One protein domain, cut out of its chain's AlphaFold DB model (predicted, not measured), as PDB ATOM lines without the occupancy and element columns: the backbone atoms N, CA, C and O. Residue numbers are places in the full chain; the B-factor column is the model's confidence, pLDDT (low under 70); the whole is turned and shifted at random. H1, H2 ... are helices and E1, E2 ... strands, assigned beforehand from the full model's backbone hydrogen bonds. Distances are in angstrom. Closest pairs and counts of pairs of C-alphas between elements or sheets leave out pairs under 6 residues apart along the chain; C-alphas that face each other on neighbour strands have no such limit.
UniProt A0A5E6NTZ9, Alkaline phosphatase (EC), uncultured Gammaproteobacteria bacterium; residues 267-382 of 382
ATOM      1  N   ILE A 267      29.150 -15.333 -16.858       55.78
ATOM      2  CA  ILE A 267      30.252 -15.952 -17.603       55.78
ATOM      3  C   ILE A 267      31.417 -14.966 -17.584       55.78
ATOM      4  O   ILE A 267      31.333 -13.905 -18.198       55.78
ATOM      5  N   ARG A 268      32.492 -15.283 -16.859       66.81
ATOM      6  CA  ARG A 268      33.730 -14.496 -16.897       66.81
ATOM      7  C   ARG A 268      34.303 -14.602 -18.308       66.81
ATOM      8  O   ARG A 268      34.469 -15.707 -18.816       66.81
ATOM      9  N   SER A 269      34.553 -13.468 -18.952       71.00
ATOM     10  CA  SER A 269      34.958 -13.423 -20.367       71.00
ATOM     11  C   SER A 269      36.278 -12.680 -20.575       71.00
ATOM     12  O   SER A 269      36.288 -11.675 -21.286       71.00
ATOM     13  N   PRO A 270      37.385 -13.125 -19.949       83.50
ATOM     14  CA  PRO A 270      38.683 -12.542 -20.242       83.50
ATOM     15  C   PRO A 270      39.038 -12.751 -21.721       83.50
ATOM     16  O   PRO A 270      38.785 -13.812 -22.292       83.50
ATOM     17  N   LEU A 271      39.613 -11.730 -22.345       88.88
ATOM     18  CA  LEU A 271      40.054 -11.761 -23.729       88.88
ATOM     19  C   LEU A 271      41.474 -12.326 -23.802       88.88
ATOM     20  O   LEU A 271      42.399 -11.792 -23.187       88.88
ATOM     21  N   THR A 272      41.636 -13.391 -24.576       91.12
ATOM     22  CA  THR A 272      42.905 -14.095 -24.771       91.12
ATOM     23  C   THR A 272      43.416 -13.938 -26.198       91.12
ATOM     24  O   THR A 272      42.642 -13.712 -27.128       91.12
ATOM     25  N   LEU A 273      44.732 -14.052 -26.360       90.94
ATOM     26  CA  LEU A 273      45.427 -13.983 -27.636       90.94
ATOM     27  C   LEU A 273      46.242 -15.254 -27.853       90.94
ATOM     28  O   LEU A 273      46.985 -15.649 -26.955       90.94
ATOM     29  N   ASP A 274      46.125 -15.790 -29.066       93.25
ATOM     30  CA  ASP A 274      47.061 -16.746 -29.656       93.25
ATOM     31  C   ASP A 274      48.401 -16.024 -29.878       93.25
ATOM     32  O   ASP A 274      48.453 -15.025 -30.614       93.25
ATOM     33  N   LEU A 275      49.461 -16.451 -29.184       93.56
ATOM     34  CA  LEU A 275      50.779 -15.806 -29.288       93.56
ATOM     35  C   LEU A 275      51.802 -16.606 -30.091       93.56
ATOM     36  O   LEU A 275      52.803 -16.018 -30.525       93.56
ATOM     37  N   ASP A 276      51.605 -17.909 -30.271       90.81
ATOM     38  CA  ASP A 276      52.529 -18.761 -31.019       90.81
ATOM     39  C   ASP A 276      52.108 -18.960 -32.489       90.81
ATOM     40  O   ASP A 276      52.933 -19.344 -33.328       90.81
ATOM     41  N   GLY A 277      50.890 -18.537 -32.829       91.88
ATOM     42  CA  GLY A 277      50.344 -18.455 -34.173       91.88
ATOM     43  C   GLY A 277      49.894 -19.801 -34.723       91.88
ATOM     44  O   GLY A 277      49.931 -19.989 -35.946       91.88
ATOM     45  N   ASP A 278      49.525 -20.742 -33.856       82.38
ATOM     46  CA  ASP A 278      49.058 -22.064 -34.263       82.38
ATOM     47  C   ASP A 278      47.576 -22.083 -34.705       82.38
ATOM     48  O   ASP A 278      47.131 -23.025 -35.377       82.38
ATOM     49  N   GLY A 279      46.851 -20.983 -34.461       82.94
ATOM     50  CA  GLY A 279      45.479 -20.751 -34.896       82.94
ATOM     51  C   GLY A 279      44.415 -21.043 -33.838       82.94
ATOM     52  O   GLY A 279      43.223 -20.963 -34.167       82.94
ATOM     53  N   MET A 280      44.795 -21.367 -32.602       83.12
ATOM     54  CA  MET A 280      43.877 -21.509 -31.474       83.12
ATOM     55  C   MET A 280      44.449 -20.887 -30.196       83.12
ATOM     56  O   MET A 280      45.563 -20.398 -30.172       83.12
ATOM     57  N   VAL A 281      43.615 -20.811 -29.156       87.19
ATOM     58  CA  VAL A 281      44.084 -20.485 -27.807       87.19
ATOM     59  C   VAL A 281      43.959 -21.745 -26.967       87.19
ATOM     60  O   VAL A 281      42.845 -22.258 -26.793       87.19
ATOM     61  N   GLU A 282      45.062 -22.233 -26.412       87.81
ATOM     62  CA  GLU A 282      45.027 -23.319 -25.449       87.81
ATOM     63  C   GLU A 282      44.460 -22.846 -24.118       87.81
ATOM     64  O   GLU A 282      44.683 -21.735 -23.632       87.81
ATOM     65  N   THR A 283      43.756 -23.756 -23.456       87.38
ATOM     66  CA  THR A 283      43.289 -23.544 -22.092       87.38
ATOM     67  C   THR A 283      43.566 -24.774 -21.247       87.38
ATOM     68  O   THR A 283      43.537 -25.912 -21.717       87.38
ATOM     69  N   THR A 284      43.841 -24.539 -19.971       84.31
ATOM     70  CA  THR A 284      43.951 -25.581 -18.955       84.31
ATOM     71  C   THR A 284      42.656 -25.612 -18.155       84.31
ATOM     72  O   THR A 284      42.155 -24.562 -17.742       84.31
ATOM     73  N   SER A 285      42.102 -26.806 -17.919       79.56
ATOM     74  CA  SER A 285      40.892 -26.933 -17.103       79.56
ATOM     75  C   SER A 285      41.136 -26.453 -15.670       79.56
ATOM     76  O   SER A 285      42.269 -26.431 -15.184       79.56
ATOM     77  N   LYS A 286      40.055 -26.100 -14.969       81.06
ATOM     78  CA  LYS A 286      40.097 -25.668 -13.568       81.06
ATOM     79  C   LYS A 286      40.855 -26.659 -12.677       81.06
ATOM     80  O   LYS A 286      41.628 -26.244 -11.822       81.06
ATOM     81  N   GLU A 287      40.659 -27.954 -12.895       82.44
ATOM     82  CA  GLU A 287      41.259 -29.045 -12.116       82.44
ATOM     83  C   GLU A 287      42.776 -29.135 -12.306       82.44
ATOM     84  O   GLU A 287      43.479 -29.558 -11.391       82.44
ATOM     85  N   ASN A 288      43.272 -28.722 -13.476       78.44
ATOM     86  CA  ASN A 288      44.667 -28.881 -13.880       78.44
ATOM     87  C   ASN A 288      45.470 -27.574 -13.819       78.44
ATOM     88  O   ASN A 288      46.696 -27.625 -13.839       78.44
ATOM     89  N   SER A 289      44.815 -26.409 -13.756       85.12
ATOM     90  CA  SER A 289      45.508 -25.114 -13.775       85.12
ATOM     91  C   SER A 289      46.268 -24.853 -12.474       85.12
ATOM     92  O   SER A 289      47.370 -24.314 -12.493       85.12
ATOM     93  N   GLY A 290      45.669 -25.205 -11.330       85.00
ATOM     94  CA  GLY A 290      46.157 -24.803 -10.008       85.00
ATOM     95  C   GLY A 290      46.158 -23.282  -9.777       85.00
ATOM     96  O   GLY A 290      46.713 -22.827  -8.777       85.00
ATOM     97  N   VAL A 291      45.551 -22.499 -10.678       87.19
ATOM     98  CA  VAL A 291      45.526 -21.031 -10.621       87.19
ATOM     99  C   VAL A 291      44.300 -20.560  -9.851       87.19
ATOM    100  O   VAL A 291      43.184 -20.999 -10.129       87.19
ATOM    101  N   TYR A 292      44.524 -19.637  -8.915       88.50
ATOM    102  CA  TYR A 292      43.488 -18.917  -8.179       88.50
ATOM    103  C   TYR A 292      43.539 -17.443  -8.568       88.50
ATOM    104  O   TYR A 292      44.592 -16.815  -8.441       88.50
ATOM    105  N   PHE A 293      42.418 -16.893  -9.026       87.25
ATOM    106  CA  PHE A 293      42.321 -15.499  -9.457       87.25
ATOM    107  C   PHE A 293      40.931 -14.939  -9.140       87.25
ATOM    108  O   PHE A 293      39.941 -15.652  -9.276       87.25
ATOM    109  N   ASP A 294      40.856 -13.681  -8.706       84.00
ATOM    110  CA  ASP A 294      39.590 -12.993  -8.427       84.00
ATOM    111  C   ASP A 294      39.035 -12.414  -9.733       84.00
ATOM    112  O   ASP A 294      39.459 -11.360 -10.203       84.00
ATOM    113  N   HIS A 295      38.108 -13.126 -10.370       83.12
ATOM    114  CA  HIS A 295      37.633 -12.746 -11.704       83.12
ATOM    115  C   HIS A 295      36.578 -11.638 -11.711       83.12
ATOM    116  O   HIS A 295      36.324 -11.085 -12.780       83.12
ATOM    117  N   ASP A 296      35.906 -11.341 -10.597       78.38
ATOM    118  CA  ASP A 296      34.853 -10.309 -10.505       78.38
ATOM    119  C   ASP A 296      35.129  -9.180  -9.520       78.38
ATOM    120  O   ASP A 296      34.258  -8.318  -9.358       78.38
ATOM    121  N   ASN A 297      36.333  -9.128  -8.957       81.56
ATOM    122  CA  ASN A 297      36.756  -8.122  -7.992       81.56
ATOM    123  C   ASN A 297      35.870  -8.143  -6.735       81.56
ATOM    124  O   ASN A 297      35.340  -7.121  -6.286       81.56
ATOM    125  N   ASN A 298      35.648  -9.342  -6.194       77.88
ATOM    126  CA  ASN A 298      34.910  -9.550  -4.946       77.88
ATOM    127  C   ASN A 298      35.845  -9.759  -3.730       77.88
ATOM    128  O   ASN A 298      35.372 -10.009  -2.619       77.88
ATOM    129  N   SER A 299      37.160  -9.598  -3.930       81.19
ATOM    130  CA  SER A 299      38.246  -9.847  -2.974       81.19
ATOM    131  C   SER A 299      38.444 -11.318  -2.584       81.19
ATOM    132  O   SER A 299      39.075 -11.606  -1.560       81.19
ATOM    133  N   PHE A 300      37.935 -12.256  -3.380       77.00
ATOM    134  CA  PHE A 300      38.073 -13.692  -3.170       77.00
ATOM    135  C   PHE A 300      38.567 -14.369  -4.451       77.00
ATOM    136  O   PHE A 300      37.851 -14.485  -5.434       77.00
ATOM    137  N   ALA A 301      39.815 -14.842  -4.435       79.12
ATOM    138  CA  ALA A 301      40.388 -15.545  -5.576       79.12
ATOM    139  C   ALA A 301      39.876 -16.990  -5.641       79.12
ATOM    140  O   ALA A 301      40.123 -17.781  -4.725       79.12
ATOM    141  N   GLU A 302      39.220 -17.361  -6.741       78.06
ATOM    142  CA  GLU A 302      38.734 -18.722  -6.958       78.06
ATOM    143  C   GLU A 302      39.616 -19.502  -7.924       78.06
ATOM    144  O   GLU A 302      40.221 -18.956  -8.847       78.06
ATOM    145  N   GLN A 303      39.648 -20.822  -7.745       82.19
ATOM    146  CA  GLN A 303      40.280 -21.696  -8.719       82.19
ATOM    147  C   GLN A 303      39.501 -21.649 -10.038       82.19
ATOM    148  O   GLN A 303      38.299 -21.946 -10.062       82.19
ATOM    149  N   SER A 304      40.184 -21.341 -11.138       78.62
ATOM    150  CA  SER A 304      39.570 -21.239 -12.464       78.62
ATOM    151  C   SER A 304      40.340 -22.030 -13.514       78.62
ATOM    152  O   SER A 304      41.517 -22.344 -13.344       78.62
ATOM    153  N   GLY A 305      39.687 -22.330 -14.642       84.88
ATOM    154  CA  GLY A 305      40.434 -22.639 -15.862       84.88
ATOM    155  C   GLY A 305      41.336 -21.458 -16.230       84.88
ATOM    156  O   GLY A 305      41.079 -20.330 -15.794       84.88
ATOM    157  N   TRP A 306      42.402 -21.714 -16.979       91.88
ATOM    158  CA  TRP A 306      43.411 -20.697 -17.278       91.88
ATOM    159  C   TRP A 306      43.882 -20.756 -18.727       91.88
ATOM    160  O   TRP A 306      43.793 -21.810 -19.357       91.88
ATOM    161  N   VAL A 307      44.383 -19.634 -19.247       92.12
ATOM    162  CA  VAL A 307      45.021 -19.576 -20.570       92.12
ATOM    163  C   VAL A 307      46.280 -20.446 -20.575       92.12
ATOM    164  O   VAL A 307      46.969 -20.532 -19.559       92.12
ATOM    165  N   GLY A 308      46.561 -21.130 -21.682       90.75
ATOM    166  CA  GLY A 308      47.766 -21.935 -21.852       90.75
ATOM    167  C   GLY A 308      49.042 -21.102 -21.723       90.75
ATOM    168  O   GLY A 308      49.044 -19.889 -21.918       90.75
ATOM    169  N   LYS A 309      50.157 -21.759 -21.389       91.38
ATOM    170  CA  LYS A 309      51.450 -21.086 -21.158       91.38
ATOM    171  C   LYS A 309      52.037 -20.414 -22.403       91.38
ATOM    172  O   LYS A 309      52.925 -19.567 -22.273       91.38
ATOM    173  N   ASP A 310      51.610 -20.865 -23.578       91.25
ATOM    174  CA  ASP A 310      52.107 -20.401 -24.868       91.25
ATOM    175  C   ASP A 310      51.267 -19.219 -25.396       91.25
ATOM    176  O   ASP A 310      51.779 -18.446 -26.197       91.25
ATOM    177  N   ASP A 311      50.122 -18.931 -24.762       92.94
ATOM    178  CA  ASP A 311      49.195 -17.832 -25.058       92.94
ATOM    179  C   ASP A 311      49.164 -16.750 -23.973       92.94
ATOM    180  O   ASP A 311      49.909 -16.799 -22.988       92.94
ATOM    181  N   GLY A 312      48.315 -15.728 -24.135       93.56
ATOM    182  CA  GLY A 312      48.223 -14.658 -23.146       93.56
ATOM    183  C   GLY A 312      46.853 -14.024 -22.961       93.56
ATOM    184  O   GLY A 312      46.016 -13.991 -23.857       93.56
ATOM    185  N   LEU A 313      46.655 -13.466 -21.770       94.88
ATOM    186  CA  LEU A 313      45.524 -12.608 -21.423       94.88
ATOM    187  C   LEU A 313      45.831 -11.162 -21.816       94.88
ATOM    188  O   LEU A 313      46.927 -10.664 -21.542       94.88
ATOM    189  N   LEU A 314      44.859 -10.462 -22.400       95.06
ATOM    190  CA  LEU A 314      44.951  -9.013 -22.555       95.06
ATOM    191  C   LEU A 314      44.628  -8.333 -21.224       95.06
ATOM    192  O   LEU A 314      43.574  -8.586 -20.635       95.06
ATOM    193  N   VAL A 315      45.520  -7.450 -20.771       95.88
ATOM    194  CA  VAL A 315      45.421  -6.823 -19.447       95.88
ATOM    195  C   VAL A 315      45.722  -5.326 -19.484       95.88
ATOM    196  O   VAL A 315      46.480  -4.838 -20.330       95.88
ATOM    197  N   PHE A 316      45.143  -4.599 -18.532       94.00
ATOM    198  CA  PHE A 316      45.415  -3.191 -18.266       94.00
ATOM    199  C   PHE A 316      45.297  -2.939 -16.758       94.00
ATOM    200  O   PHE A 316      44.203  -2.985 -16.207       94.00
ATOM    201  N   ASP A 317      46.434  -2.642 -16.124       93.81
ATOM    202  CA  ASP A 317      46.541  -2.167 -14.737       93.81
ATOM    203  C   ASP A 317      45.821  -0.814 -14.599       93.81
ATOM    204  O   ASP A 317      46.380   0.252 -14.882       93.81
ATOM    205  N   LYS A 318      44.527  -0.863 -14.269       88.56
ATOM    206  CA  LYS A 318      43.651   0.316 -14.238       88.56
ATOM    207  C   LYS A 318      43.845   1.127 -12.970       88.56
ATOM    208  O   LYS A 318      43.638   2.345 -12.979       88.56
ATOM    209  N   ASN A 319      44.209   0.463 -11.879       90.06
ATOM    210  CA  ASN A 319      44.397   1.103 -10.585       90.06
ATOM    211  C   ASN A 319      45.838   1.642 -10.400       90.06
ATOM    212  O   ASN A 319      46.090   2.395  -9.458       90.06
ATOM    213  N   ASN A 320      46.742   1.359 -11.348       92.06
ATOM    214  CA  ASN A 320      48.159   1.736 -11.371       92.06
ATOM    215  C   ASN A 320      48.951   1.209 -10.163       92.06
ATOM    216  O   ASN A 320      49.861   1.886  -9.667       92.06
ATOM    217  N   ASN A 321      48.608   0.020  -9.663       93.25
ATOM    218  CA  ASN A 321      49.287  -0.596  -8.523       93.25
ATOM    219  C   ASN A 321      50.522  -1.431  -8.930       93.25
ATOM    220  O   ASN A 321      51.274  -1.897  -8.065       93.25
ATOM    221  N   GLY A 322      50.772  -1.573 -10.235       92.56
ATOM    222  CA  GLY A 322      51.894  -2.310 -10.807       92.56
ATOM    223  C   GLY A 322      51.664  -3.818 -10.919       92.56
ATOM    224  O   GLY A 322      52.619  -4.546 -11.211       92.56
ATOM    225  N   LYS A 323      50.446  -4.298 -10.669       93.25
ATOM    226  CA  LYS A 323      50.037  -5.702 -10.712       93.25
ATOM    227  C   LYS A 323      48.747  -5.835 -11.515       93.25
ATOM    228  O   LYS A 323      48.103  -4.848 -11.822       93.25
ATOM    229  N   ILE A 324      48.453  -7.070 -11.902       94.38
ATOM    230  CA  ILE A 324      47.141  -7.473 -12.398       94.38
ATOM    231  C   ILE A 324      46.622  -8.436 -11.344       94.38
ATOM    232  O   ILE A 324      47.137  -9.554 -11.252       94.38
ATOM    233  N   ASP A 325      45.734  -7.970 -10.474       90.12
ATOM    234  CA  ASP A 325      45.321  -8.732  -9.291       90.12
ATOM    235  C   ASP A 325      43.834  -9.083  -9.235       90.12
ATOM    236  O   ASP A 325      43.471  -9.975  -8.466       90.12
ATOM    237  N   ASP A 326      43.009  -8.497 -10.107       89.88
ATOM    238  CA  ASP A 326      41.603  -8.869 -10.245       89.88
ATOM    239  C   ASP A 326      41.043  -8.696 -11.675       89.88
ATOM    240  O   ASP A 326      41.667  -8.147 -12.589       89.88
ATOM    241  N   GLY A 327      39.828  -9.200 -11.895       88.81
ATOM    242  CA  GLY A 327      39.168  -9.226 -13.198       88.81
ATOM    243  C   GLY A 327      38.711  -7.872 -13.742       88.81
ATOM    244  O   GLY A 327      38.291  -7.808 -14.898       88.81
ATOM    245  N   SER A 328      38.799  -6.785 -12.969       90.12
ATOM    246  CA  SER A 328      38.594  -5.423 -13.485       90.12
ATOM    247  C   SER A 328      39.757  -4.942 -14.363       90.12
ATOM    248  O   SER A 328      39.583  -4.009 -15.158       90.12
ATOM    249  N   GLU A 329      40.903  -5.620 -14.265       93.31
ATOM    250  CA  GLU A 329      42.143  -5.354 -15.002       93.31
ATOM    251  C   GLU A 329      42.372  -6.333 -16.167       93.31
ATOM    252  O   GLU A 329      43.285  -6.151 -16.979       93.31
ATOM    253  N   LEU A 330      41.510  -7.346 -16.292       93.62
ATOM    254  CA  LEU A 330      41.372  -8.173 -17.490       93.62
ATOM    255  C   LEU A 330      40.350  -7.538 -18.440       93.62
ATOM    256  O   LEU A 330      39.365  -6.938 -18.003       93.62
ATOM    257  N   PHE A 331      40.539  -7.705 -19.750       90.62
ATOM    258  CA  PHE A 331      39.522  -7.307 -20.730       90.62
ATOM    259  C   PHE A 331      38.401  -8.333 -20.771       90.62
ATOM    260  O   PHE A 331      38.614  -9.447 -21.223       90.62
ATOM    261  N   GLY A 332      37.204  -7.959 -20.336       87.50
ATOM    262  CA  GLY A 332      36.060  -8.857 -20.257       87.50
ATOM    263  C   GLY A 332      34.822  -8.169 -19.709       87.50
ATOM    264  O   GLY A 332      34.790  -6.958 -19.518       87.50
ATOM    265  N   ASN A 333      33.792  -8.944 -19.394       83.25
ATOM    266  CA  ASN A 333      32.555  -8.411 -18.818       83.25
ATOM    267  C   ASN A 333      32.676  -7.857 -17.384       83.25
ATOM    268  O   ASN A 333      31.718  -7.291 -16.865       83.25
ATOM    269  N   ASN A 334      33.834  -7.993 -16.730       86.00
ATOM    270  CA  ASN A 334      34.128  -7.307 -15.468       86.00
ATOM    271  C   ASN A 334      34.925  -6.009 -15.650       86.00
ATOM    272  O   ASN A 334      35.100  -5.262 -14.688       86.00
ATOM    273  N   THR A 335      35.319  -5.674 -16.880       87.38
ATOM    274  CA  THR A 335      35.919  -4.378 -17.183       87.38
ATOM    275  C   THR A 335      34.886  -3.265 -17.017       87.38
ATOM    276  O   THR A 335      33.820  -3.294 -17.632       87.38
ATOM    277  N   ILE A 336      35.226  -2.240 -16.233       89.69
ATOM    278  CA  ILE A 336      34.443  -1.000 -16.151       89.69
ATOM    279  C   ILE A 336      34.816  -0.079 -17.316       89.69
ATOM    280  O   ILE A 336      35.977   0.318 -17.441       89.69
ATOM    281  N   LEU A 337      33.846   0.237 -18.169       88.75
ATOM    282  CA  LEU A 337      33.986   1.156 -19.298       88.75
ATOM    283  C   LEU A 337      34.096   2.611 -18.817       88.75
ATOM    284  O   LEU A 337      33.737   2.943 -17.685       88.75
ATOM    285  N   SER A 338      34.499   3.515 -19.707       89.75
ATOM    286  CA  SER A 338      34.609   4.956 -19.444       89.75
ATOM    287  C   SER A 338      33.277   5.603 -19.036       89.75
ATOM    288  O   SER A 338      33.258   6.646 -18.385       89.75
ATOM    289  N   ASN A 339      32.149   4.972 -19.380       89.19
ATOM    290  CA  ASN A 339      30.808   5.390 -18.961       89.19
ATOM    291  C   ASN A 339      30.403   4.898 -17.550       89.19
ATOM    292  O   ASN A 339      29.303   5.213 -17.099       89.19
ATOM    293  N   GLY A 340      31.264   4.139 -16.866       88.69
ATOM    294  CA  GLY A 340      31.039   3.603 -15.520       88.69
ATOM    295  C   GLY A 340      30.280   2.271 -15.460       88.69
ATOM    296  O   GLY A 340      30.150   1.710 -14.374       88.69
ATOM    297  N   ASN A 341      29.805   1.742 -16.590       88.38
ATOM    298  CA  ASN A 341      29.132   0.444 -16.652       88.38
ATOM    299  C   ASN A 341      30.132  -0.692 -16.901       88.38
ATOM    300  O   ASN A 341      31.204  -0.481 -17.467       88.38
ATOM    301  N   LYS A 342      29.756  -1.920 -16.527       83.94
ATOM    302  CA  LYS A 342      30.474  -3.128 -16.953       83.94
ATOM    303  C   LYS A 342      30.301  -3.347 -18.458       83.94
ATOM    304  O   LYS A 342      29.213  -3.126 -18.987       83.94
ATOM    305  N   ALA A 343      31.359  -3.800 -19.123       84.25
ATOM    306  CA  ALA A 343      31.285  -4.237 -20.511       84.25
ATOM    307  C   ALA A 343      30.396  -5.486 -20.647       84.25
ATOM    308  O   ALA A 343      30.332  -6.324 -19.749       84.25
ATOM    309  N   ALA A 344      29.750  -5.667 -21.795       77.69
ATOM    310  CA  ALA A 344      29.052  -6.898 -22.137       77.69
ATOM    311  C   ALA A 344      30.030  -8.049 -22.439       77.69
ATOM    312  O   ALA A 344      29.676  -9.212 -22.261       77.69
ATOM    313  N   ASN A 345      31.242  -7.743 -22.922       79.69
ATOM    314  CA  ASN A 345      32.314  -8.699 -23.236       79.69
ATOM    315  C   ASN A 345      33.671  -7.984 -23.442       79.69
ATOM    316  O   ASN A 345      33.737  -6.755 -23.477       79.69
ATOM    317  N   GLY A 346      34.750  -8.755 -23.635       83.50
ATOM    318  CA  GLY A 346      36.110  -8.230 -23.826       83.50
ATOM    319  C   GLY A 346      36.329  -7.380 -25.087       83.50
ATOM    320  O   GLY A 346      37.179  -6.492 -25.076       83.50
ATOM    321  N   PHE A 347      35.545  -7.573 -26.154       85.31
ATOM    322  CA  PHE A 347      35.649  -6.742 -27.363       85.31
ATOM    323  C   PHE A 347      35.033  -5.356 -27.163       85.31
ATOM    324  O   PHE A 347      35.566  -4.367 -27.660       85.31
ATOM    325  N   GLU A 348      33.933  -5.262 -26.411       87.06
ATOM    326  CA  GLU A 348      33.383  -3.964 -26.012       87.06
ATOM    327  C   GLU A 348      34.337  -3.226 -25.067       87.06
ATOM    328  O   GLU A 348      34.559  -2.029 -25.237       87.06
ATOM    329  N   ALA A 349      34.966  -3.950 -24.134       89.12
ATOM    330  CA  ALA A 349      36.009  -3.398 -23.276       89.12
ATOM    331  C   ALA A 349      37.195  -2.833 -24.080       89.12
ATOM    332  O   ALA A 349      37.703  -1.764 -23.751       89.12
ATOM    333  N   LEU A 350      37.613  -3.517 -25.152       89.06
ATOM    334  CA  LEU A 350      38.640  -3.023 -26.074       89.06
ATOM    335  C   LEU A 350      38.190  -1.774 -26.831       89.06
ATOM    336  O   LEU A 350      38.950  -0.819 -26.931       89.06
ATOM    337  N   LYS A 351      36.955  -1.767 -27.342       90.31
ATOM    338  CA  LYS A 351      36.402  -0.636 -28.098       90.31
ATOM    339  C   LYS A 351      36.397   0.664 -27.290       90.31
ATOM    340  O   LYS A 351      36.552   1.731 -27.863       90.31
ATOM    341  N   ASP A 352      36.243   0.588 -25.974       91.12
ATOM    342  CA  ASP A 352      36.300   1.766 -25.099       91.12
ATOM    343  C   ASP A 352      37.695   2.426 -25.051       91.12
ATOM    344  O   ASP A 352      37.816   3.574 -24.629       91.12
ATOM    345  N   LEU A 353      38.743   1.734 -25.517       90.44
ATOM    346  CA  LEU A 353      40.092   2.286 -25.661       90.44
ATOM    347  C   LEU A 353      40.397   2.878 -27.043       90.44
ATOM    348  O   LEU A 353      41.428   3.541 -27.169       90.44
ATOM    349  N   ASP A 354      39.525   2.668 -28.032       93.00
ATOM    350  CA  ASP A 354      39.624   3.249 -29.375       93.00
ATOM    351  C   ASP A 354      39.286   4.748 -29.302       93.00
ATOM    352  O   ASP A 354      38.142   5.194 -29.428       93.00
ATOM    353  N   SER A 355      40.306   5.547 -29.006       94.56
ATOM    354  CA  SER A 355      40.160   6.971 -28.709       94.56
ATOM    355  C   SER A 355      39.929   7.816 -29.961       94.56
ATOM    356  O   SER A 355      39.404   8.930 -29.862       94.56
ATOM    357  N   ASN A 356      40.294   7.297 -31.135       94.69
ATOM    358  CA  ASN A 356      40.079   7.957 -32.420       94.69
ATOM    359  C   ASN A 356      38.843   7.414 -33.179       94.69
ATOM    360  O   ASN A 356      38.417   8.039 -34.154       94.69
ATOM    361  N   ASN A 357      38.205   6.355 -32.668       92.56
ATOM    362  CA  ASN A 357      37.042   5.657 -33.224       92.56
ATOM    363  C   ASN A 357      37.265   5.116 -34.647       92.56
ATOM    364  O   ASN A 357      36.337   5.137 -35.467       92.56
ATOM    365  N   ASP A 358      38.479   4.673 -34.973       90.38
ATOM    366  CA  ASP A 358      38.807   4.126 -36.294       90.38
ATOM    367  C   ASP A 358      38.616   2.598 -36.401       90.38
ATOM    368  O   ASP A 358      38.778   2.014 -37.481       90.38
ATOM    369  N   GLY A 359      38.193   1.965 -35.304       89.25
ATOM    370  CA  GLY A 359      37.952   0.532 -35.196       89.25
ATOM    371  C   GLY A 359      39.221  -0.287 -34.978       89.25
ATOM    372  O   GLY A 359      39.170  -1.513 -35.116       89.25
ATOM    373  N   LYS A 360      40.350   0.355 -34.674       91.94
ATOM    374  CA  LYS A 360      41.621  -0.292 -34.355       91.94
ATOM    375  C   LYS A 360      42.078   0.143 -32.974       91.94
ATOM    376  O   LYS A 360      41.708   1.191 -32.477       91.94
ATOM    377  N   ILE A 361      42.883  -0.720 -32.370       91.06
ATOM    378  CA  ILE A 361      43.598  -0.424 -31.137       91.06
ATOM    379  C   ILE A 361      45.070  -0.415 -31.511       91.06
ATOM    380  O   ILE A 361      45.671  -1.476 -31.701       91.06
ATOM    381  N   ASP A 362      45.618   0.777 -31.722       92.50
ATOM    382  CA  ASP A 362      46.987   0.963 -32.194       92.50
ATOM    383  C   ASP A 362      47.692   2.142 -31.509       92.50
ATOM    384  O   ASP A 362      47.180   2.762 -30.585       92.50
ATOM    385  N   ASN A 363      48.925   2.444 -31.916       95.44
ATOM    386  CA  ASN A 363      49.732   3.486 -31.273       95.44
ATOM    387  C   ASN A 363      49.184   4.919 -31.432       95.44
ATOM    388  O   ASN A 363      49.776   5.849 -30.876       95.44
ATOM    389  N   GLN A 364      48.106   5.108 -32.192       95.12
ATOM    390  CA  GLN A 364      47.361   6.356 -32.278       95.12
ATOM    391  C   GLN A 364      46.368   6.502 -31.118       95.12
ATOM    392  O   GLN A 364      45.879   7.611 -30.890       95.12
ATOM    393  N   ASP A 365      46.124   5.433 -30.351       95.50
ATOM    394  CA  ASP A 365      45.265   5.465 -29.179       95.50
ATOM    395  C   ASP A 365      45.978   5.913 -27.914       95.50
ATOM    396  O   ASP A 365      47.076   5.469 -27.570       95.50
ATOM    397  N   THR A 366      45.285   6.761 -27.154       94.81
ATOM    398  CA  THR A 366      45.829   7.408 -25.950       94.81
ATOM    399  C   THR A 366      46.372   6.398 -24.933       94.81
ATOM    400  O   THR A 366      47.402   6.646 -24.306       94.81
ATOM    401  N   ASN A 367      45.701   5.253 -24.779       90.44
ATOM    402  CA  ASN A 367      46.032   4.240 -23.775       90.44
ATOM    403  C   ASN A 367      46.729   2.999 -24.345       90.44
ATOM    404  O   ASN A 367      46.984   2.062 -23.591       90.44
ATOM    405  N   PHE A 368      47.084   2.980 -25.634       93.38
ATOM    406  CA  PHE A 368      47.673   1.798 -26.269       93.38
ATOM    407  C   PHE A 368      48.926   1.292 -25.550       93.38
ATOM    408  O   PHE A 368      49.068   0.103 -25.293       93.38
ATOM    409  N   ASN A 369      49.810   2.207 -25.146       92.62
ATOM    410  CA  ASN A 369      51.063   1.854 -24.470       92.62
ATOM    411  C   ASN A 369      50.870   1.275 -23.058       92.62
ATOM    412  O   ASN A 369      51.830   0.772 -22.474       92.62
ATOM    413  N   ASN A 370      49.660   1.363 -22.499       91.31
ATOM    414  CA  ASN A 370      49.332   0.786 -21.197       91.31
ATOM    415  C   ASN A 370      48.806  -0.652 -21.316       91.31
ATOM    416  O   ASN A 370      48.791  -1.370 -20.315       91.31
ATOM    417  N   LEU A 371      48.410  -1.077 -22.522       93.88
ATOM    418  CA  LEU A 371      48.018  -2.455 -22.784       93.88
ATOM    419  C   LEU A 371      49.220  -3.379 -22.641       93.88
ATOM    420  O   LEU A 371      50.318  -3.106 -23.135       93.88
ATOM    421  N   LYS A 372      48.996  -4.503 -21.970       94.94
ATOM    422  CA  LYS A 372      49.990  -5.558 -21.812       94.94
ATOM    423  C   LYS A 372      49.360  -6.901 -22.138       94.94
ATOM    424  O   LYS A 372      48.143  -7.067 -22.106       94.94
ATOM    425  N   ILE A 373      50.226  -7.864 -22.420       95.19
ATOM    426  CA  ILE A 373      49.856  -9.266 -22.549       95.19
ATOM    427  C   ILE A 373      50.454  -9.994 -21.352       95.19
ATOM    428  O   ILE A 373      51.665  -9.920 -21.119       95.19
ATOM    429  N   TRP A 374      49.609 -10.674 -20.586       94.50
ATOM    430  CA  TRP A 374      50.050 -11.558 -19.519       94.50
ATOM    431  C   TRP A 374      50.109 -12.992 -20.038       94.50
ATOM    432  O   TRP A 374      49.087 -13.651 -20.198       94.50
ATOM    433  N   GLN A 375      51.331 -13.460 -20.288       94.62
ATOM    434  CA  GLN A 375      51.634 -14.859 -20.573       94.62
ATOM    435  C   GLN A 375      52.095 -15.545 -19.282       94.62
ATOM    436  O   GLN A 375      53.153 -15.206 -18.736       94.62
ATOM    437  N   ASP A 376      51.311 -16.501 -18.787       89.56
ATOM    438  CA  ASP A 376      51.632 -17.226 -17.559       89.56
ATOM    439  C   ASP A 376      52.451 -18.495 -17.843       89.56
ATOM    440  O   ASP A 376      51.927 -19.576 -18.101       89.56
ATOM    441  N   LYS A 377      53.779 -18.366 -17.756       86.12
ATOM    442  CA  LYS A 377      54.717 -19.477 -17.995       86.12
ATOM    443  C   LYS A 377      54.829 -20.470 -16.840       86.12
ATOM    444  O   LYS A 377      55.630 -21.400 -16.929       86.12
ATOM    445  N   THR A 378      54.117 -20.244 -15.737       80.12
ATOM    446  CA  THR A 378      54.222 -21.100 -14.550       80.12
ATOM    447  C   THR A 378      53.351 -22.352 -14.637       80.12
ATOM    448  O   THR A 378      53.587 -23.303 -13.890       80.12
ATOM    449  N   LEU A 379      52.425 -22.399 -15.600       69.06
ATOM    450  CA  LEU A 379      51.684 -23.604 -15.953       69.06
ATOM    451  C   LEU A 379      52.627 -24.657 -16.557       69.06
ATOM    452  O   LEU A 379      53.349 -24.400 -17.524       69.06
ATOM    453  N   MET A 380      52.636 -25.857 -15.973       53.59
ATOM    454  CA  MET A 380      53.421 -26.983 -16.484       53.59
ATOM    455  C   MET A 380      52.838 -27.461 -17.821       53.59
ATOM    456  O   MET A 380      51.622 -27.496 -17.992       53.59
ATOM    457  N   ALA A 381      53.699 -27.861 -18.762       47.81
ATOM    458  CA  ALA A 381      53.248 -28.634 -19.917       47.81
ATOM    459  C   ALA A 381      52.699 -29.975 -19.408       47.81
ATOM    460  O   ALA A 381      53.422 -30.683 -18.701       47.81
ATOM    461  N   ASN A 382      51.446 -30.291 -19.738       43.34
ATOM    462  CA  ASN A 382      50.924 -31.647 -19.565       43.34
ATOM    463  C   ASN A 382      51.660 -32.635 -20.472       43.34
ATOM    464  O   ASN A 382      51.962 -32.259 -21.630       43.34
TER     465      ASN A 382
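Overview. This is residues 267 to 382 of the 382 residues of the protein "Alkaline phosphatase (EC)" of uncultured Gammaproteobacteria bacterium (UniProt A0A5E6NTZ9). With little regular structure, this is mostly a body of long loops around a small antiparallel two-strand sheet, E1 and E2, with two short helices, H1 and H2, on different sides of it. The printed part has 116 residues, in the order H1, E1, H2, E2; the class is mixed, with only 17 residues in named elements. It is compact, radius of gyration of the C-alphas 14.3 A, spanning 43 by 34 by 26 A.

Along the chain. E1, residues 312 to 315, is 9.1 A long; E2 is residues 372 to 374. H2, residues 346 to 351, is 8.7 A long; H1, residues 286 to 289, begins at C-alpha 286 (40.097, -25.668, -13.568). E2 ends at C-alpha 374 (50.050, -11.558, -19.519).

Arrangement. E1 and E2 are antiparallel at 136 degrees; N 313 and O 374 are within hydrogen-bond range at 2.9 A. H1 is apart from H2 and E2. Every O i to N i+4 pair in H2 is within range; H1 is too short for one, and its single O i to N i+3 pair is not within range.

Size, cuts and confidence. The printed part has no cut; the three links are long. Residues 267 to 268 and 379 to 382 have pLDDT under 70.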